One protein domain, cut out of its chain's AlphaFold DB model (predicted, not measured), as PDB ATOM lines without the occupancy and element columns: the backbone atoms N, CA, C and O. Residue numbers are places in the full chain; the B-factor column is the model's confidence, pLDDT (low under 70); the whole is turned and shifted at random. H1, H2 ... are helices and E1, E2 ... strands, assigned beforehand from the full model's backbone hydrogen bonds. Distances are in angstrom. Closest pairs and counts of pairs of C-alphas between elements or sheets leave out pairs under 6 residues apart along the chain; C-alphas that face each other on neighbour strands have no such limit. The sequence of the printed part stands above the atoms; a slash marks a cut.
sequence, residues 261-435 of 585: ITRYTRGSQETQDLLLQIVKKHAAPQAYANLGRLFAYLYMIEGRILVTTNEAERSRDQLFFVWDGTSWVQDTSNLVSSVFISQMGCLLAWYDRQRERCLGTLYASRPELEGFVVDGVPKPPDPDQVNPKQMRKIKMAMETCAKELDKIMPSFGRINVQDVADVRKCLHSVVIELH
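What this domain is: This is residues 261 to 435 of the 585 residues of the protein "Prim-Pol domain-containing protein" of Klebsormidium nitens (UniProt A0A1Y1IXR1). A rod is built along one long helix, H4, with the small sheet E1 E2 E3 at one end and H5 and a long unnamed link reaching past its other end. H3 and H6 pack together near the sheet, while H1 and H2 lie by the middle of H4. The printed part has 175 residues with six named helices and three named strands, in the order H1 H2 H3 E1 E2 E3 H4 H5 H6, mostly helix. The sheet is a meander, each strand the antiparallel neighbour of the one before; the whole is loose, radius of gyration of the C-alphas 21.1 A, spans 72 by 34 by 23 A.

Where its parts are: Find C-alpha 261 at (-1.745, -8.658, 82.226), where H1, residues 261 to 265, begins. Next come H2, residues 269 to 282, and H3, residues 287 to 302, then E1, residues 305 to 309, E2, residues 318 to 323, and E3, residues 328 to 330. From C-alpha 335 at (-6.925, -15.753, 96.044), H4 runs 43.8 A to residue 364. H5, residues 388 to 408, measures 30.4 A, and H6, residues 420 to 433, ends at (-19.584, -10.190, 84.927).

How they stand to each other: H4, the hub, touches H1, closest C-alphas Ile 261 and Gln 343, 5.7 A. With residues 355 to 363 alone it touches H5, closest C-alphas Leu 362 and Cys 401, 6.0 A, at a steep tilt of 50 degrees, opposite ways. H2 touches H1, closest C-alphas Thr 265 and Gln 272, 6.0 A. H3 touches H6, closest C-alphas Gly 292 and Cys 426, 4.4 A. H6 is on the sheet, height 11.4 A, across the strands. Look for N 306 and O 321, 2.9 A, in the hairpin E1 and E2, and N 322 and O 329, 2.9 A, in the hairpin E2 and E3. Every O i to N i+4 pair is within hydrogen-bond range in H1 to H5, and 8 of 10 in H6.

The domain as a whole: The farthest C-alphas, Ala 312 and Gln 385, are 73.2 A apart. The printed part has no cut; the links H4 to H5 and H5 to H6 are long. Look for pLDDT under 70 at 13 residues, among them 383 to 385.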
ATOM      1  N   ILE A 261      -2.081 -10.060  82.523       75.94
ATOM      2  CA  ILE A 261      -1.745  -8.658  82.226       75.94
ATOM      3  C   ILE A 261      -0.255  -8.450  82.013       75.94
ATOM      4  O   ILE A 261       0.154  -7.616  81.199       75.94
ATOM      5  N   THR A 262       0.578  -9.207  82.720       72.88
ATOM      6  CA  THR A 262       2.030  -9.130  82.547       72.88
ATOM      7  C   THR A 262       2.428  -9.507  81.119       72.88
ATOM      8  O   THR A 262       3.353  -8.903  80.577       72.88
ATOM      9  N   ARG A 263       1.703 -10.441  80.481       70.94
ATOM     10  CA  ARG A 263       1.918 -10.818  79.074       70.94
ATOM     11  C   ARG A 263       1.601  -9.658  78.132       70.94
ATOM     12  O   ARG A 263       2.448  -9.293  77.326       70.94
ATOM     13  N   TYR A 264       0.451  -9.001  78.289       76.38
ATOM     14  CA  TYR A 264       0.067  -7.892  77.404       76.38
ATOM     15  C   TYR A 264       0.928  -6.638  77.593       76.38
ATOM     16  O   TYR A 264       1.358  -6.021  76.622       76.38
ATOM     17  N   THR A 265       1.249  -6.281  78.839       80.38
ATOM     18  CA  THR A 265       2.082  -5.101  79.151       80.38
ATOM     19  C   THR A 265       3.550  -5.250  78.733       80.38
ATOM     20  O   THR A 265       4.266  -4.249  78.668       80.38
ATOM     21  N   ARG A 266       4.000  -6.479  78.444       79.75
ATOM     22  CA  ARG A 266       5.343  -6.812  77.932       79.75
ATOM     23  C   ARG A 266       5.319  -7.384  76.509       79.75
ATOM     24  O   ARG A 266       6.356  -7.839  76.034       79.75
ATOM     25  N   GLY A 267       4.153  -7.385  75.864       72.81
ATOM     26  CA  GLY A 267       3.952  -7.932  74.526       72.81
ATOM     27  C   GLY A 267       4.530  -7.041  73.428       72.81
ATOM     28  O   GLY A 267       5.222  -6.057  73.708       72.81
ATOM     29  N   SER A 268       4.221  -7.378  72.173       82.12
ATOM     30  CA  SER A 268       4.600  -6.568  71.008       82.12
ATOM     31  C   SER A 268       4.039  -5.145  71.092       82.12
ATOM     32  O   SER A 268       3.151  -4.849  71.899       82.12
ATOM     33  N   GLN A 269       4.550  -4.254  70.241       82.06
ATOM     34  CA  GLN A 269       4.036  -2.891  70.174       82.06
ATOM     35  C   GLN A 269       2.554  -2.876  69.771       82.06
ATOM     36  O   GLN A 269       1.794  -2.155  70.406       82.06
ATOM     37  N   GLU A 270       2.110  -3.721  68.827       78.44
ATOM     38  CA  GLU A 270       0.685  -3.775  68.464       78.44
ATOM     39  C   GLU A 270      -0.189  -4.212  69.648       78.44
ATOM     40  O   GLU A 270      -1.235  -3.615  69.905       78.44
ATOM     41  N   THR A 271       0.254  -5.217  70.413       74.06
ATOM     42  CA  THR A 271      -0.455  -5.681  71.614       74.06
ATOM     43  C   THR A 271      -0.540  -4.582  72.666       74.06
ATOM     44  O   THR A 271      -1.594  -4.369  73.269       74.06
ATOM     45  N   GLN A 272       0.559  -3.858  72.880       86.44
ATOM     46  CA  GLN A 272       0.590  -2.724  73.797       86.44
ATOM     47  C   GLN A 272      -0.306  -1.578  73.313       86.44
ATOM     48  O   GLN A 272      -0.980  -0.965  74.139       86.44
ATOM     49  N   ASP A 273      -0.375  -1.319  72.008       86.62
ATOM     50  CA  ASP A 273      -1.229  -0.287  71.417       86.62
ATOM     51  C   ASP A 273      -2.716  -0.639  71.548       86.62
ATOM     52  O   ASP A 273      -3.520   0.209  71.946       86.62
ATOM     53  N   LEU A 274      -3.091  -1.898  71.297       83.69
ATOM     54  CA  LEU A 274      -4.458  -2.383  71.495       83.69
ATOM     55  C   LEU A 274      -4.857  -2.325  72.975       83.69
ATOM     56  O   LEU A 274      -5.919  -1.795  73.315       83.69
ATOM     57  N   LEU A 275      -3.985  -2.805  73.869       87.19
ATOM     58  CA  LEU A 275      -4.190  -2.698  75.313       87.19
ATOM     59  C   LEU A 275      -4.374  -1.233  75.719       87.19
ATOM     60  O   LEU A 275      -5.285  -0.906  76.478       87.19
ATOM     61  N   LEU A 276      -3.550  -0.333  75.179       91.50
ATOM     62  CA  LEU A 276      -3.626   1.092  75.462       91.50
ATOM     63  C   LEU A 276      -4.975   1.688  75.032       91.50
ATOM     64  O   LEU A 276      -5.551   2.479  75.780       91.50
ATOM     65  N   GLN A 277      -5.501   1.307  73.865       88.75
ATOM     66  CA  GLN A 277      -6.827   1.732  73.402       88.75
ATOM     67  C   GLN A 277      -7.947   1.237  74.330       88.75
ATOM     68  O   GLN A 277      -8.820   2.020  74.719       88.75
ATOM     69  N   ILE A 278      -7.899  -0.036  74.733       86.06
ATOM     70  CA  ILE A 278      -8.887  -0.636  75.638       86.06
ATOM     71  C   ILE A 278      -8.863   0.068  76.999       86.06
ATOM     72  O   ILE A 278      -9.913   0.479  77.495       86.06
ATOM     73  N   VAL A 279      -7.679   0.263  77.585       90.50
ATOM     74  CA  VAL A 279      -7.520   0.902  78.899       90.50
ATOM     75  C   VAL A 279      -8.019   2.349  78.871       90.50
ATOM     76  O   VAL A 279      -8.763   2.747  79.767       90.50
ATOM     77  N   LYS A 280      -7.705   3.116  77.816       90.38
ATOM     78  CA  LYS A 280      -8.204   4.493  77.631       90.38
ATOM     79  C   LYS A 280      -9.728   4.568  77.623       90.38
ATOM     80  O   LYS A 280     -10.290   5.437  78.278       90.38
ATOM     81  N   LYS A 281     -10.395   3.647  76.915       86.38
ATOM     82  CA  LYS A 281     -11.867   3.585  76.822       86.38
ATOM     83  C   LYS A 281     -12.540   3.338  78.178       86.38
ATOM     84  O   LYS A 281     -13.687   3.723  78.374       86.38
ATOM     85  N   HIS A 282     -11.830   2.693  79.099       84.50
ATOM     86  CA  HIS A 282     -12.346   2.278  80.402       84.50
ATOM     87  C   HIS A 282     -11.868   3.182  81.552       84.50
ATOM     88  O   HIS A 282     -12.366   3.074  82.674       84.50
ATOM     89  N   ALA A 283     -10.948   4.114  81.306       84.88
ATOM     90  CA  ALA A 283     -10.490   5.064  82.309       84.88
ATOM     91  C   ALA A 283     -11.515   6.199  82.509       84.88
ATOM     92  O   ALA A 283     -11.806   6.921  81.563       84.88
ATOM     93  N   ALA A 284     -12.002   6.378  83.748       78.62
ATOM     94  CA  ALA A 284     -12.986   7.396  84.175       78.62
ATOM     95  C   ALA A 284     -14.302   7.455  83.343       78.62
ATOM     96  O   ALA A 284     -14.380   6.952  82.231       78.62
ATOM     97  N   PRO A 285     -15.414   8.019  83.859       69.69
ATOM     98  CA  PRO A 285     -15.691   8.478  85.226       69.69
ATOM     99  C   PRO A 285     -16.038   7.346  86.216       69.69
ATOM    100  O   PRO A 285     -16.066   7.584  87.418       69.69
ATOM    101  N   GLN A 286     -16.266   6.110  85.753       78.75
ATOM    102  CA  GLN A 286     -16.611   4.946  86.594       78.75
ATOM    103  C   GLN A 286     -15.400   4.032  86.843       78.75
ATOM    104  O   GLN A 286     -15.468   2.818  86.667       78.75
ATOM    105  N   ALA A 287     -14.268   4.622  87.227       81.06
ATOM    106  CA  ALA A 287     -12.968   3.953  87.214       81.06
ATOM    107  C   ALA A 287     -12.923   2.634  88.022       81.06
ATOM    108  O   ALA A 287     -12.351   1.664  87.535       81.06
ATOM    109  N   TYR A 288     -13.580   2.553  89.189       84.88
ATOM    110  CA  TYR A 288     -13.657   1.314  89.983       84.88
ATOM    111  C   TYR A 288     -14.381   0.184  89.237       84.88
ATOM    112  O   TYR A 288     -13.849  -0.915  89.104       84.88
ATOM    113  N   ALA A 289     -15.581   0.469  88.721       82.62
ATOM    114  CA  ALA A 289     -16.380  -0.511  87.993       82.62
ATOM    115  C   ALA A 289     -15.669  -0.952  86.710       82.62
ATOM    116  O   ALA A 289     -15.584  -2.137  86.407       82.62
ATOM    117  N   ASN A 290     -15.090   0.000  85.981       87.31
ATOM    118  CA  ASN A 290     -14.390  -0.277  84.737       87.31
ATOM    119  C   ASN A 290     -13.107  -1.092  84.946       87.31
ATOM    120  O   ASN A 290     -12.832  -1.982  84.148       87.31
ATOM    121  N   LEU A 291     -12.348  -0.839  86.017       90.12
ATOM    122  CA  LEU A 291     -11.177  -1.649  86.362       90.12
ATOM    123  C   LEU A 291     -11.584  -3.084  86.738       90.12
ATOM    124  O   LEU A 291     -10.955  -4.043  86.298       90.12
ATOM    125  N   GLY A 292     -12.687  -3.232  87.480       89.88
ATOM    126  CA  GLY A 292     -13.322  -4.523  87.745       89.88
ATOM    127  C   GLY A 292     -13.744  -5.261  86.471       89.88
ATOM    128  O   GLY A 292     -13.409  -6.427  86.302       89.88
ATOM    129  N   ARG A 293     -14.417  -4.581  85.536       88.19
ATOM    130  CA  ARG A 293     -14.814  -5.163  84.242       88.19
ATOM    131  C   ARG A 293     -13.623  -5.582  83.392       88.19
ATOM    132  O   ARG A 293     -13.657  -6.655  82.810       88.19
ATOM    133  N   LEU A 294     -12.560  -4.775  83.347       88.75
ATOM    134  CA  LEU A 294     -11.331  -5.145  82.642       88.75
ATOM    135  C   LEU A 294     -10.744  -6.444  83.199       88.75
ATOM    136  O   LEU A 294     -10.398  -7.324  82.420       88.75
ATOM    137  N   PHE A 295     -10.678  -6.590  84.527       91.12
ATOM    138  CA  PHE A 295     -10.287  -7.853  85.154       91.12
ATOM    139  C   PHE A 295     -11.224  -8.993  84.740       91.12
ATOM    140  O   PHE A 295     -10.756 -10.033  84.289       91.12
ATOM    141  N   ALA A 296     -12.539  -8.794  84.851       85.94
ATOM    142  CA  ALA A 296     -13.520  -9.820  84.523       85.94
ATOM    143  C   ALA A 296     -13.406 -10.289  83.070       85.94
ATOM    144  O   ALA A 296     -13.321 -11.486  82.834       85.94
ATOM    145  N   TYR A 297     -13.304  -9.375  82.101       80.62
ATOM    146  CA  TYR A 297     -13.182  -9.725  80.685       80.62
ATOM    147  C   TYR A 297     -11.953 -10.583  80.387       80.62
ATOM    148  O   TYR A 297     -12.038 -11.491  79.563       80.62
ATOM    149  N   LEU A 298     -10.837 -10.366  81.086       78.38
ATOM    150  CA  LEU A 298      -9.667 -11.238  80.959       78.38
ATOM    151  C   LEU A 298      -9.986 -12.674  81.384       78.38
ATOM    152  O   LEU A 298      -9.655 -13.615  80.667       78.38
ATOM    153  N   TYR A 299     -10.677 -12.845  82.512       83.25
ATOM    154  CA  TYR A 299     -11.009 -14.170  83.038       83.25
ATOM    155  C   TYR A 299     -12.261 -14.799  82.422       83.25
ATOM    156  O   TYR A 299     -12.394 -16.016  82.494       83.25
ATOM    157  N   MET A 300     -13.115 -14.026  81.746       73.00
ATOM    158  CA  MET A 300     -14.147 -14.560  80.849       73.00
ATOM    159  C   MET A 300     -13.512 -15.240  79.635       73.00
ATOM    160  O   MET A 300     -13.966 -16.303  79.226       73.00
ATOM    161  N   ILE A 301     -12.451 -14.648  79.075       66.25
ATOM    162  CA  ILE A 301     -11.724 -15.230  77.939       66.25
ATOM    163  C   ILE A 301     -10.940 -16.469  78.383       66.25
ATOM    164  O   ILE A 301     -10.951 -17.482  77.688       66.25
ATOM    165  N   GLU A 302     -10.266 -16.404  79.534       69.69
ATOM    166  CA  GLU A 302      -9.478 -17.535  80.036       69.69
ATOM    167  C   GLU A 302     -10.312 -18.658  80.665       69.69
ATOM    168  O   GLU A 302      -9.858 -19.800  80.701       69.69
ATOM    169  N   GLY A 303     -11.501 -18.355  81.195       77.12
ATOM    170  CA  GLY A 303     -12.393 -19.335  81.817       77.12
ATOM    171  C   GLY A 303     -11.856 -19.943  83.118       77.12
ATOM    172  O   GLY A 303     -12.117 -21.110  83.392       77.12
ATOM    173  N   ARG A 304     -11.076 -19.186  83.904       83.19
ATOM    174  CA  ARG A 304     -10.396 -19.673  85.127       83.19
ATOM    175  C   ARG A 304     -10.996 -19.223  86.453       83.19
ATOM    176  O   ARG A 304     -10.602 -19.743  87.494       83.19
ATOM    177  N   ILE A 305     -11.877 -18.229  86.434       90.06
ATOM    178  CA  ILE A 305     -12.557 -17.726  87.629       90.06
ATOM    179  C   ILE A 305     -14.044 -17.721  87.327       90.06
ATOM    180  O   ILE A 305     -14.463 -17.129  86.334       90.06
ATOM    181  N   LEU A 306     -14.825 -18.342  88.203       91.25
ATOM    182  CA  LEU A 306     -16.280 -18.302  88.168       91.25
ATOM    183  C   LEU A 306     -16.804 -17.794  89.504       91.25
ATOM    184  O   LEU A 306     -16.165 -17.960  90.546       91.25
ATOM    185  N   VAL A 307     -17.975 -17.169  89.470       92.94
ATOM    186  CA  VAL A 307     -18.653 -16.671  90.664       92.94
ATOM    187  C   VAL A 307     -20.077 -17.195  90.680       92.94
ATOM    188  O   VAL A 307     -20.734 -17.246  89.651       92.94
ATOM    189  N   THR A 308     -20.575 -17.566  91.849       92.38
ATOM    190  CA  THR A 308     -21.982 -17.928  92.046       92.38
ATOM    191  C   THR A 308     -22.453 -17.458  93.415       92.38
ATOM    192  O   THR A 308     -21.656 -17.035  94.251       92.38
ATOM    193  N   THR A 309     -23.750 -17.553  93.671       88.31
ATOM    194  CA  THR A 309     -24.325 -17.463  95.018       88.31
ATOM    195  C   THR A 309     -24.811 -18.833  95.474       88.31
ATOM    196  O   THR A 309     -25.134 -19.681  94.642       88.31
ATOM    197  N   ASN A 310     -24.889 -19.056  96.788       79.25
ATOM    198  CA  ASN A 310     -25.547 -20.250  97.323       79.25
ATOM    199  C   ASN A 310     -27.068 -20.032  97.386       79.25
ATOM    200  O   ASN A 310     -27.619 -19.597  98.401       79.25
ATOM    201  N   GLU A 311     -27.735 -20.317  96.268       71.75
ATOM    202  CA  GLU A 311     -29.185 -20.161  96.127       71.75
ATOM    203  C   GLU A 311     -29.966 -21.113  97.048       71.75
ATOM    204  O   GLU A 311     -30.980 -20.712  97.629       71.75
ATOM    205  N   ALA A 312     -29.461 -22.335  97.255       68.88
ATOM    206  CA  ALA A 312     -30.083 -23.351  98.106       68.88
ATOM    207  C   ALA A 312     -30.150 -22.914  99.580       68.88
ATOM    208  O   ALA A 312     -31.163 -23.112 100.252       68.88
ATOM    209  N   GLU A 313     -29.104 -22.244 100.069       73.62
ATOM    210  CA  GLU A 313     -29.063 -21.683 101.424       73.62
ATOM    211  C   GLU A 313     -29.715 -20.293 101.528       73.62
ATOM    212  O   GLU A 313     -29.760 -19.707 102.612       73.62
ATOM    213  N   ARG A 314     -30.237 -19.746 100.417       68.56
ATOM    214  CA  ARG A 314     -30.727 -18.357 100.302       68.56
ATOM    215  C   ARG A 314     -29.693 -17.321 100.764       68.56
ATOM    216  O   ARG A 314     -30.062 -16.221 101.188       68.56
ATOM    217  N   SER A 315     -28.408 -17.667 100.693       73.25
ATOM    218  CA  SER A 315     -27.324 -16.762 101.053       73.25
ATOM    219  C   SER A 315     -27.043 -15.799  99.902       73.25
ATOM    220  O   SER A 315     -27.115 -16.156  98.728       73.25
ATOM    221  N   ARG A 316     -26.707 -14.551 100.243       72.50
ATOM    222  CA  ARG A 316     -26.215 -13.552  99.277       72.50
ATOM    223  C   ARG A 316     -24.692 -13.560  99.158       72.50
ATOM    224  O   ARG A 316     -24.134 -12.704  98.464       72.50
ATOM    225  N   ASP A 317     -24.034 -14.482  99.854       81.06
ATOM    226  CA  ASP A 317     -22.588 -14.608  99.833       81.06
ATOM    227  C   ASP A 317     -22.125 -15.021  98.440       81.06
ATOM    228  O   ASP A 317     -22.672 -15.932  97.815       81.06
ATOM    229  N   GLN A 318     -21.123 -14.299  97.951       86.62
ATOM    230  CA  GLN A 318     -20.514 -14.550  96.657       86.62
ATOM    231  C   GLN A 318     -19.450 -15.626  96.836       86.62
ATOM    232  O   GLN A 318     -18.498 -15.444  97.598       86.62
ATOM    233  N   LEU A 319     -19.624 -16.741  96.140       91.38
ATOM    234  CA  LEU A 319     -18.702 -17.861  96.132       91.38
ATOM    235  C   LEU A 319     -17.853 -17.775  94.872       91.38
ATOM    236  O   LEU A 319     -18.366 -17.893  93.761       91.38
ATOM    237  N   PHE A 320     -16.555 -17.566  95.056       93.44
ATOM    238  CA  PHE A 320     -15.584 -17.611  93.974       93.44
ATOM    239  C   PHE A 320     -15.044 -19.031  93.826       93.44
ATOM    240  O   PHE A 320     -14.716 -19.684  94.817       93.44
ATOM    241  N   PHE A 321     -14.907 -19.478  92.585       93.44
ATOM    242  CA  PHE A 321     -14.241 -20.717  92.214       93.44
ATOM    243  C   PHE A 321     -13.099 -20.392  91.262       93.44
ATOM    244  O   PHE A 321     -13.258 -19.585  90.344       93.44
ATOM    245  N   VAL A 322     -11.945 -21.008  91.494       90.62
ATOM    246  CA  VAL A 322     -10.741 -20.834  90.684       90.62
ATOM    247  C   VAL A 322     -10.317 -22.188  90.145       90.62
ATOM    248  O   VAL A 322     -10.319 -23.183  90.867       90.62
ATOM    249  N   TRP A 323      -9.964 -22.225  88.868       87.06
ATOM    250  CA  TRP A 323      -9.397 -23.403  88.236       87.06
ATOM    251  C   TRP A 323      -7.924 -23.563  88.626       87.06
ATOM    252  O   TRP A 323      -7.117 -22.677  88.340       87.06
ATOM    253  N   ASP A 324      -7.566 -24.691  89.241       80.56
ATOM    254  CA  ASP A 324      -6.198 -24.965  89.713       80.56
ATOM    255  C   ASP A 324      -5.299 -25.664  88.677       80.56
ATOM    256  O   ASP A 324      -4.149 -25.991  88.964       80.56
ATOM    257  N   GLY A 325      -5.826 -25.906  87.473       79.81
ATOM    258  CA  GLY A 325      -5.166 -26.694  86.431       79.81
ATOM    259  C   GLY A 325      -5.780 -28.071  86.203       79.81
ATOM    260  O   GLY A 325      -5.689 -28.603  85.097       79.81
ATOM    261  N   THR A 326      -6.430 -28.630  87.222       84.19
ATOM    262  CA  THR A 326      -6.961 -30.000  87.214       84.19
ATOM    263  C   THR A 326      -8.394 -30.107  87.739       84.19
ATOM    264  O   THR A 326      -9.125 -31.022  87.349       84.19
ATOM    265  N   SER A 327      -8.810 -29.175  88.595       88.69
ATOM    266  CA  SER A 327     -10.147 -29.081  89.179       88.69
ATOM    267  C   SER A 327     -10.516 -27.636  89.524       88.69
ATOM    268  O   SER A 327      -9.667 -26.752  89.658       88.69
ATOM    269  N   TRP A 328     -11.816 -27.394  89.673       91.31
ATOM    270  CA  TRP A 328     -12.332 -26.177  90.285       91.31
ATOM    271  C   TRP A 328     -12.181 -26.254  91.795       91.31
ATOM    272  O   TRP A 328     -12.557 -27.241  92.413       91.31
ATOM    273  N   VAL A 329     -11.666 -25.190  92.400       90.00
ATOM    274  CA  VAL A 329     -11.491 -25.088  93.847       90.00
ATOM    275  C   VAL A 329     -12.175 -23.824  94.333       90.00
ATOM    276  O   VAL A 329     -12.008 -22.748  93.756       90.00
ATOM    277  N   GLN A 330     -12.955 -23.937  95.405       93.44
ATOM    278  CA  GLN A 330     -13.565 -22.771  96.031       93.44
ATOM    279  C   GLN A 330     -12.482 -21.877  96.655       93.44
ATOM    280  O   GLN A 330     -11.672 -22.329  97.470       93.44
ATOM    281  N   ASP A 331     -12.496 -20.588  96.321       91.25
ATOM    282  CA  ASP A 331     -11.600 -19.609  96.927       91.25
ATOM    283  C   ASP A 331     -12.047 -19.296  98.361       91.25
ATOM    284  O   ASP A 331     -12.991 -18.546  98.608       91.25
ATOM    285  N   THR A 332     -11.335 -19.878  99.322       87.19
ATOM    286  CA  THR A 332     -11.528 -19.647 100.762       87.19
ATOM    287  C   THR A 332     -10.464 -18.726 101.362       87.19
ATOM    288  O   THR A 332     -10.535 -18.382 102.541       87.19
ATOM    289  N   SER A 333      -9.465 -18.324 100.568       81.38
ATOM    290  CA  SER A 333      -8.259 -17.616 101.027       81.38
ATOM    291  C   SER A 333      -8.081 -16.236 100.386       81.38
ATOM    292  O   SER A 333      -7.028 -15.620 100.539       81.38
ATOM    293  N   ASN A 334      -9.115 -15.717  99.718       84.94
ATOM    294  CA  ASN A 334      -9.099 -14.464  98.956       84.94
ATOM    295  C   ASN A 334      -8.074 -14.455  97.807       84.94
ATOM    296  O   ASN A 334      -7.540 -13.396  97.463       84.94
ATOM    297  N   LEU A 335      -7.813 -15.613  97.196       88.12
ATOM    298  CA  LEU A 335      -6.925 -15.753  96.044       88.12
ATOM    299  C   LEU A 335      -7.339 -14.820  94.901       88.12
ATOM    300  O   LEU A 335      -6.489 -14.117  94.358       88.12
ATOM    301  N   VAL A 336      -8.634 -14.731  94.579       89.50
ATOM    302  CA  VAL A 336      -9.131 -13.846  93.510       89.50
ATOM    303  C   VAL A 336      -8.797 -12.386  93.806       89.50
ATOM    304  O   VAL A 336      -8.387 -11.646  92.910       89.50
ATOM    305  N   SER A 337      -8.891 -11.974  95.072       90.69
ATOM    306  CA  SER A 337      -8.486 -10.628  95.484       90.69
ATOM    307  C   SER A 337      -6.982 -10.426  95.301       90.69
ATOM    308  O   SER A 337      -6.571  -9.409  94.751       90.69
ATOM    309  N   SER A 338      -6.144 -11.386  95.702       88.44
ATOM    310  CA  SER A 338      -4.689 -11.303  95.511       88.44
ATOM    311  C   SER A 338      -4.290 -11.230  94.034       88.44
ATOM    312  O   SER A 338      -3.447 -10.408  93.663       88.44
ATOM    313  N   VAL A 339      -4.931 -12.030  93.180       88.56
ATOM    314  CA  VAL A 339      -4.728 -12.008  91.726       88.56
ATOM    315  C   VAL A 339      -5.170 -10.661  91.148       88.56
ATOM    316  O   VAL A 339      -4.415 -10.051  90.390       88.56
ATOM    317  N   PHE A 340      -6.324 -10.132  91.568       92.50
ATOM    318  CA  PHE A 340      -6.789  -8.796  91.183       92.50
ATOM    319  C   PHE A 340      -5.767  -7.709  91.531       92.50
ATOM    320  O   PHE A 340      -5.379  -6.932  90.658       92.50
ATOM    321  N   ILE A 341      -5.296  -7.677  92.782       91.19
ATOM    322  CA  ILE A 341      -4.313  -6.700  93.276       91.19
ATOM    323  C   ILE A 341      -3.041  -6.739  92.424       91.19
ATOM    324  O   ILE A 341      -2.551  -5.698  91.982       91.19
ATOM    325  N   SER A 342      -2.524  -7.944  92.169       88.94
ATOM    326  CA  SER A 342      -1.317  -8.156  91.371       88.94
ATOM    327  C   SER A 342      -1.504  -7.681  89.927       88.94
ATOM    328  O   SER A 342      -0.760  -6.821  89.448       88.94
ATOM    329  N   GLN A 343      -2.528  -8.190  89.239       89.00
ATOM    330  CA  GLN A 343      -2.741  -7.933  87.814       89.00
ATOM    331  C   GLN A 343      -3.112  -6.476  87.539       89.00
ATOM    332  O   GLN A 343      -2.510  -5.833  86.677       89.00
ATOM    333  N   MET A 344      -4.055  -5.919  88.299       91.75
ATOM    334  CA  MET A 344      -4.462  -4.525  88.123       91.75
ATOM    335  C   MET A 344      -3.371  -3.554  88.572       91.75
ATOM    336  O   MET A 344      -3.210  -2.501  87.959       91.75
ATOM    337  N   GLY A 345      -2.560  -3.918  89.570       91.69
ATOM    338  CA  GLY A 345      -1.375  -3.148  89.947       91.69
ATOM    339  C   GLY A 345      -0.366  -3.048  88.805       91.69
ATOM    340  O   GLY A 345       0.104  -1.953  88.491       91.69
ATOM    341  N   CYS A 346      -0.087  -4.164  88.125       91.00
ATOM    342  CA  CYS A 346       0.756  -4.168  86.931       91.00
ATOM    343  C   CYS A 346       0.174  -3.307  85.800       91.00
ATOM    344  O   CYS A 346       0.921  -2.543  85.183       91.00
ATOM    345  N   LEU A 347      -1.140  -3.392  85.556       92.62
ATOM    346  CA  LEU A 347      -1.818  -2.611  84.518       92.62
ATOM    347  C   LEU A 347      -1.723  -1.109  84.779       92.62
ATOM    348  O   LEU A 347      -1.311  -0.362  83.892       92.62
ATOM    349  N   LEU A 348      -2.087  -0.675  85.987       93.06
ATOM    350  CA  LEU A 348      -2.092   0.736  86.370       93.06
ATOM    351  C   LEU A 348      -0.680   1.318  86.303       93.06
ATOM    352  O   LEU A 348      -0.475   2.337  85.653       93.06
ATOM    353  N   ALA A 349       0.317   0.615  86.852       92.31
ATOM    354  CA  ALA A 349       1.708   1.055  86.791       92.31
ATOM    355  C   ALA A 349       2.239   1.139  85.350       92.31
ATOM    356  O   ALA A 349       3.044   2.013  85.026       92.31
ATOM    357  N   TRP A 350       1.831   0.219  84.471       94.62
ATOM    358  CA  TRP A 350       2.170   0.296  83.051       94.62
ATOM    359  C   TRP A 350       1.474   1.478  82.368       94.62
ATOM    360  O   TRP A 350       2.140   2.226  81.655       94.62
ATOM    361  N   TYR A 351       0.182   1.688  82.622       94.19
ATOM    362  CA  TYR A 351      -0.591   2.774  82.025       94.19
ATOM    363  C   TYR A 351      -0.090   4.152  82.470       94.19
ATOM    364  O   TYR A 351       0.051   5.042  81.631       94.19
ATOM    365  N   ASP A 352       0.278   4.316  83.742       92.12
ATOM    366  CA  ASP A 352       0.870   5.550  84.262       92.12
ATOM    367  C   ASP A 352       2.184   5.896  83.552       92.12
ATOM    368  O   ASP A 352       2.367   7.038  83.134       92.12
ATOM    369  N   ARG A 353       3.042   4.907  83.263       92.75
ATOM    370  CA  ARG A 353       4.246   5.134  82.440       92.75
ATOM    371  C   ARG A 353       3.914   5.595  81.018       92.75
ATOM    372  O   ARG A 353       4.630   6.425  80.459       92.75
ATOM    373  N   GLN A 354       2.840   5.081  80.412       93.38
ATOM    374  CA  GLN A 354       2.400   5.558  79.092       93.38
ATOM    375  C   GLN A 354       1.862   6.994  79.166       93.38
ATOM    376  O   GLN A 354       2.144   7.808  78.283       93.38
ATOM    377  N   ARG A 355       1.141   7.340  80.242       93.62
ATOM    378  CA  ARG A 355       0.680   8.711  80.502       93.62
ATOM    379  C   ARG A 355       1.850   9.678  80.679       93.62
ATOM    380  O   ARG A 355       1.823  10.755  80.093       93.62
ATOM    381  N   GLU A 356       2.878   9.298  81.435       91.38
ATOM    382  CA  GLU A 356       4.089  10.103  81.643       91.38
ATOM    383  C   GLU A 356       4.815  10.395  80.323       91.38
ATOM    384  O   GLU A 356       5.171  11.542  80.054       91.38
ATOM    385  N   ARG A 357       4.955   9.394  79.443       90.81
ATOM    386  CA  ARG A 357       5.531   9.576  78.096       90.81
ATOM    387  C   ARG A 357       4.713  10.543  77.237       90.81
ATOM    388  O   ARG A 357       5.271  11.425  76.579       90.81
ATOM    389  N   CYS A 358       3.386  10.406  77.260       92.31
ATOM    390  CA  CYS A 358       2.489  11.321  76.556       92.31
ATOM    391  C   CYS A 358       2.604  12.749  77.108       92.31
ATOM    392  O   CYS A 358       2.665  13.706  76.338       92.31
ATOM    393  N   LEU A 359       2.685  12.903  78.432       91.94
ATOM    394  CA  LEU A 359       2.847  14.200  79.082       91.94
ATOM    395  C   LEU A 359       4.178  14.863  78.715       91.94
ATOM    396  O   LEU A 359       4.190  16.050  78.401       91.94
ATOM    397  N   GLY A 360       5.273  14.099  78.678       89.31
ATOM    398  CA  GLY A 360       6.572  14.592  78.216       89.31
ATOM    399  C   GLY A 360       6.526  15.115  76.777       89.31
ATOM    400  O   GLY A 360       7.110  16.154  76.476       89.31
ATOM    401  N   THR A 361       5.751  14.459  75.906       90.75
ATOM    402  CA  THR A 361       5.530  14.907  74.520       90.75
ATOM    403  C   THR A 361       4.718  16.206  74.465       90.75
ATOM    404  O   THR A 361       5.064  17.123  73.721       90.75
ATOM    405  N   LEU A 362       3.667  16.328  75.287       92.06
ATOM    406  CA  LEU A 362       2.885  17.564  75.400       92.06
ATOM    407  C   LEU A 362       3.747  18.721  75.908       92.06
ATOM    408  O   LEU A 362       3.696  19.810  75.345       92.06
ATOM    409  N   TYR A 363       4.587  18.483  76.914       90.44
ATOM    410  CA  TYR A 363       5.529  19.481  77.408       90.44
ATOM    411  C   TYR A 363       6.518  19.945  76.338       90.44
ATOM    412  O   TYR A 363       6.696  21.149  76.175       90.44
ATOM    413  N   ALA A 364       7.099  19.020  75.569       86.81
ATOM    414  CA  ALA A 364       8.016  19.353  74.478       86.81
ATOM    415  C   ALA A 364       7.355  20.195  73.367       86.81
ATOM    416  O   ALA A 364       8.036  20.938  72.668       86.81
ATOM    417  N   SER A 365       6.027  20.118  73.219       88.12
ATOM    418  CA  SER A 365       5.268  20.922  72.251       88.12
ATOM    419  C   SER A 365       4.967  22.359  72.710       88.12
ATOM    420  O   SER A 365       4.396  23.134  71.940       88.12
ATOM    421  N   ARG A 366       5.320  22.734  73.952       88.62
ATOM    422  CA  ARG A 366       5.035  24.057  74.537       88.62
ATOM    423  C   ARG A 366       6.298  24.916  74.644       88.62
ATOM    424  O   ARG A 366       7.120  24.660  75.526       88.62
ATOM    425  N   PRO A 367       6.426  25.991  73.843       86.56
ATOM    426  CA  PRO A 367       7.559  26.915  73.933       86.56
ATOM    427  C   PRO A 367       7.723  27.543  75.323       86.56
ATOM    428  O   PRO A 367       8.828  27.840  75.757       86.56
ATOM    429  N   GLU A 368       6.628  27.730  76.066       85.94
ATOM    430  CA  GLU A 368       6.660  28.306  77.414       85.94
ATOM    431  C   GLU A 368       7.341  27.405  78.457       85.94
ATOM    432  O   GLU A 368       7.641  27.877  79.556       85.94
ATOM    433  N   LEU A 369       7.546  26.125  78.132       85.38
ATOM    434  CA  LEU A 369       8.173  25.120  78.993       85.38
ATOM    435  C   LEU A 369       9.598  24.761  78.545       85.38
ATOM    436  O   LEU A 369      10.260  23.947  79.194       85.38
ATOM    437  N   GLU A 370      10.092  25.376  77.468       80.56
ATOM    438  CA  GLU A 370      11.442  25.157  76.956       80.56
ATOM    439  C   GLU A 370      12.492  25.531  78.019       80.56
ATOM    440  O   GLU A 370      12.428  26.591  78.642       80.56
ATOM    441  N   GLY A 371      13.435  24.621  78.288       76.00
ATOM    442  CA  GLY A 371      14.448  24.773  79.344       76.00
ATOM    443  C   GLY A 371      13.988  24.412  80.766       76.00
ATOM    444  O   GLY A 371      14.827  24.292  81.658       76.00
ATOM    445  N   PHE A 372      12.691  24.164  80.983       75.56
ATOM    446  CA  PHE A 372      12.125  23.744  82.277       75.56
ATOM    447  C   PHE A 372      11.722  22.266  82.313       75.56
ATOM    448  O   PHE A 372      11.242  21.776  83.332       75.56
ATOM    449  N   VAL A 373      11.931  21.538  81.217       73.06
ATOM    450  CA  VAL A 373      11.632  20.110  81.090       73.06
ATOM    451  C   VAL A 373      12.874  19.412  80.553       73.06
ATOM    452  O   VAL A 373      13.383  19.779  79.498       73.06
ATOM    453  N   VAL A 374      13.381  18.428  81.295       68.62
ATOM    454  CA  VAL A 374      14.551  17.623  80.914       68.62
ATOM    455  C   VAL A 374      14.090  16.179  80.808       68.62
ATOM    456  O   VAL A 374      13.494  15.662  81.749       68.62
ATOM    457  N   ASP A 375      14.298  15.556  79.647       66.19
ATOM    458  CA  ASP A 375      13.867  14.179  79.357       66.19
ATOM    459  C   ASP A 375      12.369  13.924  79.631       66.19
ATOM    460  O   ASP A 375      11.965  12.861  80.096       66.19
ATOM    461  N   GLY A 376      11.521  14.929  79.376       65.69
ATOM    462  CA  GLY A 376      10.075  14.860  79.624       65.69
ATOM    463  C   GLY A 376       9.662  15.062  81.087       65.69
ATOM    464  O   GLY A 376       8.466  15.118  81.374       65.69
ATOM    465  N   VAL A 377      10.619  15.234  82.004       71.19
ATOM    466  CA  VAL A 377      10.365  15.485  83.425       71.19
ATOM    467  C   VAL A 377      10.430  16.990  83.710       71.19
ATOM    468  O   VAL A 377      11.442  17.632  83.409       71.19
ATOM    469  N   PRO A 378       9.379  17.587  84.299       70.25
ATOM    470  CA  PRO A 378       9.399  18.993  84.666       70.25
ATOM    471  C   PRO A 378      10.382  19.224  85.816       70.25
ATOM    472  O   PRO A 378      10.297  18.595  86.872       70.25
ATOM    473  N   LYS A 379      11.310  20.158  85.618       72.25
ATOM    474  CA  LYS A 379      12.221  20.641  86.652       72.25
ATOM    475  C   LYS A 379      11.554  21.811  87.379       72.25
ATOM    476  O   LYS A 379      11.056  22.717  86.708       72.25
ATOM    477  N   PRO A 380      11.529  21.832  88.724       65.00
ATOM    478  CA  PRO A 380      11.003  22.979  89.443       65.00
ATOM    479  C   PRO A 380      11.827  24.225  89.075       65.00
ATOM    480  O   PRO A 380      13.052  24.194  89.220       65.00
ATOM    481  N   PRO A 381      11.194  25.292  88.560       66.19
ATOM    482  CA  PRO A 381      11.886  26.538  88.254       66.19
ATOM    483  C   PRO A 381      12.498  27.131  89.528       66.19
ATOM    484  O   PRO A 381      11.818  27.244  90.548       66.19
ATOM    485  N   ASP A 382      13.774  27.511  89.454       70.88
ATOM    486  CA  ASP A 382      14.491  28.174  90.544       70.88
ATOM    487  C   ASP A 382      13.826  29.539  90.839       70.88
ATOM    488  O   ASP A 382      13.738  30.375  89.927       70.88
ATOM    489  N   PRO A 383      13.319  29.776  92.070       66.81
ATOM    490  CA  PRO A 383      12.663  31.029  92.443       66.81
ATOM    491  C   PRO A 383      13.533  32.268  92.213       66.81
ATOM    492  O   PRO A 383      12.991  33.339  91.940       66.81
ATOM    493  N   ASP A 384      14.858  32.113  92.276       69.06
ATOM    494  CA  ASP A 384      15.816  33.206  92.102       69.06
ATOM    495  C   ASP A 384      16.099  33.508  90.617       69.06
ATOM    496  O   ASP A 384      16.618  34.575  90.280       69.06
ATOM    497  N   GLN A 385      15.714  32.607  89.703       68.38
ATOM    498  CA  GLN A 385      15.959  32.724  88.257       68.38
ATOM    499  C   GLN A 385      14.710  33.103  87.451       68.38
ATOM    500  O   GLN A 385      14.814  33.457  86.274       68.38
ATOM    501  N   VAL A 386      13.516  33.031  88.049       76.94
ATOM    502  CA  VAL A 386      12.244  33.184  87.329       76.94
ATOM    503  C   VAL A 386      11.347  34.212  88.011       76.94
ATOM    504  O   VAL A 386      10.908  34.037  89.143       76.94
ATOM    505  N   ASN A 387      10.990  35.283  87.294       82.62
ATOM    506  CA  ASN A 387      10.097  36.304  87.844       82.62
ATOM    507  C   ASN A 387       8.659  35.764  88.071       82.62
ATOM    508  O   ASN A 387       8.224  34.830  87.384       82.62
ATOM    509  N   PRO A 388       7.853  36.383  88.960       83.44
ATOM    510  CA  PRO A 388       6.510  35.890  89.295       83.44
ATOM    511  C   PRO A 388       5.558  35.737  88.096       83.44
ATOM    512  O   PRO A 388       4.686  34.866  88.083       83.44
ATOM    513  N   LYS A 389       5.717  36.571  87.059       84.44
ATOM    514  CA  LYS A 389       4.889  36.525  85.845       84.44
ATOM    515  C   LYS A 389       5.228  35.305  84.986       84.44
ATOM    516  O   LYS A 389       4.325  34.673  84.443       84.44
ATOM    517  N   GLN A 390       6.508  34.972  84.877       82.69
ATOM    518  CA  GLN A 390       7.006  33.810  84.149       82.69
ATOM    519  C   GLN A 390       6.681  32.512  84.898       82.69
ATOM    520  O   GLN A 390       6.165  31.583  84.285       82.69
ATOM    521  N   MET A 391       6.814  32.502  86.228       83.88
ATOM    522  CA  MET A 391       6.365  31.397  87.084       83.88
ATOM    523  C   MET A 391       4.876  31.076  86.872       83.88
ATOM    524  O   MET A 391       4.486  29.922  86.696       83.88
ATOM    525  N   ARG A 392       4.026  32.113  86.812       86.75
ATOM    526  CA  ARG A 392       2.592  31.952  86.534       86.75
ATOM    527  C   ARG A 392       2.328  31.372  85.141       86.75
ATOM    528  O   ARG A 392       1.446  30.529  85.010       86.75
ATOM    529  N   LYS A 393       3.081  31.798  84.118       87.44
ATOM    530  CA  LYS A 393       2.965  31.253  82.753       87.44
ATOM    531  C   LYS A 393       3.330  29.770  82.697       87.44
ATOM    532  O   LYS A 393       2.551  29.000  82.146       87.44
ATOM    533  N   ILE A 394       4.445  29.375  83.316       86.06
ATOM    534  CA  ILE A 394       4.888  27.972  83.391       86.06
ATOM    535  C   ILE A 394       3.803  27.120  84.055       86.06
ATOM    536  O   ILE A 394       3.364  26.124  83.487       86.06
ATOM    537  N   LYS A 395       3.286  27.557  85.211       87.06
ATOM    538  CA  LYS A 395       2.221  26.838  85.922       87.06
ATOM    539  C   LYS A 395       0.958  26.673  85.068       87.06
ATOM    540  O   LYS A 395       0.419  25.573  84.995       87.06
ATOM    541  N   MET A 396       0.512  27.731  84.385       90.44
ATOM    542  CA  MET A 396      -0.654  27.654  83.492       90.44
ATOM    543  C   MET A 396      -0.411  26.721  82.296       90.44
ATOM    544  O   MET A 396      -1.320  25.986  81.908       90.44
ATOM    545  N   ALA A 397       0.797  26.706  81.728       90.25
ATOM    546  CA  ALA A 397       1.154  25.799  80.639       90.25
ATOM    547  C   ALA A 397       1.180  24.332  81.103       90.25
ATOM    548  O   ALA A 397       0.604  23.471  80.436       90.25
ATOM    549  N   MET A 398       1.744  24.049  82.283       89.94
ATOM    550  CA  MET A 398       1.728  22.708  82.882       89.94
ATOM    551  C   MET A 398       0.303  22.233  83.192       89.94
ATOM    552  O   MET A 398      -0.061  21.113  82.841       89.94
ATOM    553  N   GLU A 399      -0.534  23.094  83.781       92.06
ATOM    554  CA  GLU A 399      -1.953  22.800  84.026       92.06
ATOM    555  C   GLU A 399      -2.721  22.539  82.722       92.06
ATOM    556  O   GLU A 399      -3.617  21.695  82.687       92.06
ATOM    557  N   THR A 400      -2.376  23.242  81.641       94.25
ATOM    558  CA  THR A 400      -2.976  23.024  80.318       94.25
ATOM    559  C   THR A 400      -2.580  21.661  79.756       94.25
ATOM    560  O   THR A 400      -3.458  20.907  79.344       94.25
ATOM    561  N   CYS A 401      -1.296  21.297  79.823       93.31
ATOM    562  CA  CYS A 401      -0.819  19.980  79.394       93.31
ATOM    563  C   CYS A 401      -1.447  18.848  80.215       93.31
ATOM    564  O   CYS A 401      -1.845  17.839  79.648       93.31
ATOM    565  N   ALA A 402      -1.604  19.019  81.532       91.69
ATOM    566  CA  ALA A 402      -2.283  18.037  82.377       91.69
ATOM    567  C   ALA A 402      -3.754  17.843  81.963       91.69
ATOM    568  O   ALA A 402      -4.223  16.713  81.841       91.69
ATOM    569  N   LYS A 403      -4.474  18.936  81.665       94.06
ATOM    570  CA  LYS A 403      -5.856  18.876  81.156       94.06
ATOM    571  C   LYS A 403      -5.948  18.232  79.773       94.06
ATOM    572  O   LYS A 403      -6.947  17.587  79.477       94.06
ATOM    573  N   GLU A 404      -4.959  18.441  78.909       95.56
ATOM    574  CA  GLU A 404      -4.888  17.793  77.594       95.56
ATOM    575  C   GLU A 404      -4.567  16.304  77.717       95.56
ATOM    576  O   GLU A 404      -5.233  15.490  77.079       95.56
ATOM    577  N   LEU A 405      -3.631  15.939  78.595       94.19
ATOM    578  CA  LEU A 405      -3.328  14.551  78.916       94.19
ATOM    579  C   LEU A 405      -4.587  13.822  79.371       94.19
ATOM    580  O   LEU A 405      -4.900  12.792  78.797       94.19
ATOM    581  N   ASP A 406      -5.340  14.372  80.328       92.69
ATOM    582  CA  ASP A 406      -6.564  13.734  80.832       92.69
ATOM    583  C   ASP A 406      -7.666  13.583  79.770       92.69
ATOM    584  O   ASP A 406      -8.527  12.717  79.905       92.69
ATOM    585  N   LYS A 407      -7.639  14.377  78.690       92.38
ATOM    586  CA  LYS A 407      -8.540  14.194  77.540       92.38
ATOM    587  C   LYS A 407      -8.083  13.070  76.608       92.38
ATOM    588  O   LYS A 407      -8.921  12.342  76.090       92.38
ATOM    589  N   ILE A 408      -6.776  12.948  76.363       93.44
ATOM    590  CA  ILE A 408      -6.191  11.958  75.434       93.44
ATOM    591  C   ILE A 408      -6.061  10.583  76.103       93.44
ATOM    592  O   ILE A 408      -6.232   9.531  75.483       93.44
ATOM    593  N   MET A 409      -5.707  10.602  77.379       94.38
ATOM    594  CA  MET A 409      -5.478   9.463  78.246       94.38
ATOM    595  C   MET A 409      -6.144   9.799  79.580       94.38
ATOM    596  O   MET A 409      -5.518  10.454  80.407       94.38
ATOM    597  N   PRO A 410      -7.404   9.414  79.827       92.75
ATOM    598  CA  PRO A 410      -8.056   9.688  81.107       92.75
ATOM    599  C   PRO A 410      -7.392   8.924  82.255       92.75
ATOM    600  O   PRO A 410      -6.805   7.857  82.047       92.75
ATOM    601  N   SER A 411      -7.421   9.488  83.465       89.06
ATOM    602  CA  SER A 411      -6.855   8.860  84.669       89.06
ATOM    603  C   SER A 411      -7.873   7.928  85.322       89.06
ATOM    604  O   SER A 411      -9.066   8.220  85.331       89.06
ATOM    605  N   PHE A 412      -7.408   6.846  85.954       87.25
ATOM    606  CA  PHE A 412      -8.245   6.056  86.867       87.25
ATOM    607  C   PHE A 412      -8.521   6.787  88.195       87.25
ATOM    608  O   PHE A 412      -9.241   6.279  89.049       87.25
ATOM    609  N   GLY A 413      -7.996   8.001  88.371       84.94
ATOM    610  CA  GLY A 413      -8.144   8.782  89.588       84.94
ATOM    611  C   GLY A 413      -7.198   8.282  90.674       84.94
ATOM    612  O   GLY A 413      -6.048   7.952  90.405       84.94
ATOM    613  N   ARG A 414      -7.672   8.252  91.922       83.06
ATOM    614  CA  ARG A 414      -6.872   7.860  93.097       83.06
ATOM    615  C   ARG A 414      -7.074   6.400  93.508       83.06
ATOM    616  O   ARG A 414      -6.920   6.094  94.685       83.06
ATOM    617  N   ILE A 415      -7.463   5.528  92.576       88.75
ATOM    618  CA  ILE A 415      -7.665   4.108  92.885       88.75
ATOM    619  C   ILE A 415      -6.354   3.528  93.397       88.75
ATOM    620  O   ILE A 415      -5.348   3.540  92.690       88.75
ATOM    621  N   ASN A 416      -6.388   2.987  94.611       89.81
ATOM    622  CA  ASN A 416      -5.266   2.257  95.171       89.81
ATOM    623  C   ASN A 416      -5.623   0.776  95.247       89.81
ATOM    624  O   ASN A 416      -6.292   0.340  96.177       89.81
ATOM    625  N   VAL A 417      -5.139  -0.020  94.295       90.44
ATOM    626  CA  VAL A 417      -5.376  -1.473  94.303       90.44
ATOM    627  C   VAL A 417      -4.670  -2.195  95.452       90.44
ATOM    628  O   VAL A 417      -4.907  -3.375  95.634       90.44
ATOM    629  N   GLN A 418      -3.826  -1.526  96.243       88.81
ATOM    630  CA  GLN A 418      -3.293  -2.083  97.494       88.81
ATOM    631  C   GLN A 418      -4.228  -1.839  98.693       88.81
ATOM    632  O   GLN A 418      -4.018  -2.409  99.762       88.81
ATOM    633  N   ASP A 419      -5.253  -0.994  98.541       89.50
ATOM    634  CA  ASP A 419      -6.263  -0.748  99.566       89.50
ATOM    635  C   ASP A 419      -7.449  -1.711  99.408       89.50
ATOM    636  O   ASP A 419      -8.093  -1.799  98.361       89.50
ATOM    637  N   VAL A 420      -7.769  -2.434 100.483       85.56
ATOM    638  CA  VAL A 420      -8.805  -3.478 100.477       85.56
ATOM    639  C   VAL A 420     -10.201  -2.911 100.192       85.56
ATOM    640  O   VAL A 420     -11.028  -3.595  99.583       85.56
ATOM    641  N   ALA A 421     -10.496  -1.675 100.611       86.50
ATOM    642  CA  ALA A 421     -11.799  -1.066 100.357       86.50
ATOM    643  C   ALA A 421     -11.960  -0.712  98.874       86.50
ATOM    644  O   ALA A 421     -13.037  -0.907  98.309       86.50
ATOM    645  N   ASP A 422     -10.894  -0.243  98.233       89.12
ATOM    646  CA  ASP A 422     -10.867   0.037  96.797       89.12
ATOM    647  C   ASP A 422     -10.943  -1.236  95.945       89.12
ATOM    648  O   ASP A 422     -11.725  -1.283  94.990       89.12
ATOM    649  N   VAL A 423     -10.233  -2.301  96.334       89.75
ATOM    650  CA  VAL A 423     -10.358  -3.628  95.702       89.75
ATOM    651  C   VAL A 423     -11.798  -4.131  95.790       89.75
ATOM    652  O   VAL A 423     -12.374  -4.522  94.777       89.75
ATOM    653  N   ARG A 424     -12.436  -4.039  96.965       85.94
ATOM    654  CA  ARG A 424     -13.831  -4.471  97.154       85.94
ATOM    655  C   ARG A 424     -14.810  -3.741  96.230       85.94
ATOM    656  O   ARG A 424     -15.727  -4.368  95.707       85.94
ATOM    657  N   LYS A 425     -14.619  -2.435  96.004       87.38
ATOM    658  CA  LYS A 425     -15.442  -1.661  95.055       87.38
ATOM    659  C   LYS A 425     -15.275  -2.162  93.618       87.38
ATOM    660  O   LYS A 425     -16.259  -2.206  92.886       87.38
ATOM    661  N   CYS A 426     -14.060  -2.544  93.222       89.62
ATOM    662  CA  CYS A 426     -13.794  -3.084  91.886       89.62
ATOM    663  C   CYS A 426     -14.378  -4.491  91.710       89.62
ATOM    664  O   CYS A 426     -14.981  -4.789  90.679       89.62
ATOM    665  N   LEU A 427     -14.247  -5.345  92.732       90.31
ATOM    666  CA  LEU A 427     -14.742  -6.722  92.698       90.31
ATOM    667  C   LEU A 427     -16.262  -6.811  92.538       90.31
ATOM    668  O   LEU A 427     -16.745  -7.827  92.058       90.31
ATOM    669  N   HIS A 428     -17.022  -5.759  92.855       86.56
ATOM    670  CA  HIS A 428     -18.462  -5.741  92.590       86.56
ATOM    671  C   HIS A 428     -18.783  -5.975  91.105       86.56
ATOM    672  O   HIS A 428     -19.672  -6.758  90.787       86.56
ATOM    673  N   SER A 429     -18.027  -5.358  90.192       86.06
ATOM    674  CA  SER A 429     -18.183  -5.620  88.758       86.06
ATOM    675  C   SER A 429     -17.665  -7.003  88.369       86.06
ATOM    676  O   SER A 429     -18.273  -7.643  87.528       86.06
ATOM    677  N   VAL A 430     -16.607  -7.502  89.014       89.50
ATOM    678  CA  VAL A 430     -16.104  -8.867  88.766       89.50
ATOM    679  C   VAL A 430     -17.161  -9.916  89.093       89.50
ATOM    680  O   VAL A 430     -17.398 -10.812  88.293       89.50
ATOM    681  N   VAL A 431     -17.830  -9.766  90.239       88.75
ATOM    682  CA  VAL A 431     -18.930 -10.639  90.663       88.75
ATOM    683  C   VAL A 431     -20.041 -10.668  89.623       88.75
ATOM    684  O   VAL A 431     -20.517 -11.744  89.307       88.75
ATOM    685  N   ILE A 432     -20.447  -9.507  89.101       83.50
ATOM    686  CA  ILE A 432     -21.546  -9.409  88.133       83.50
ATOM    687  C   ILE A 432     -21.173 -10.077  86.805       83.50
ATOM    688  O   ILE A 432     -21.957 -10.849  86.268       83.50
ATOM    689  N   GLU A 433     -19.989  -9.773  86.277       84.50
ATOM    690  CA  GLU A 433     -19.584 -10.190  84.927       84.50
ATOM    691  C   GLU A 433     -19.156 -11.672  84.872       84.50
ATOM    692  O   GLU A 433     -19.294 -12.306  83.831       84.50
ATOM    693  N   LEU A 434     -18.663 -12.243  85.982       88.75
ATOM    694  CA  LEU A 434     -18.266 -13.659  86.088       88.75
ATOM    695  C   LEU A 434     -19.328 -14.551  86.752       88.75
ATOM    696  O   LEU A 434     -19.040 -15.704  87.087       88.75
ATOM    697  N   HIS A 435     -20.535 -14.027  86.988       89.94
ATOM    698  CA  HIS A 435     -21.591 -14.782  87.650       89.94
ATOM    699  C   HIS A 435     -22.132 -15.905  86.759       89.94
ATOM    700  O   HIS A 435     -22.517 -15.673  85.613       89.94
TER     701      HIS A 435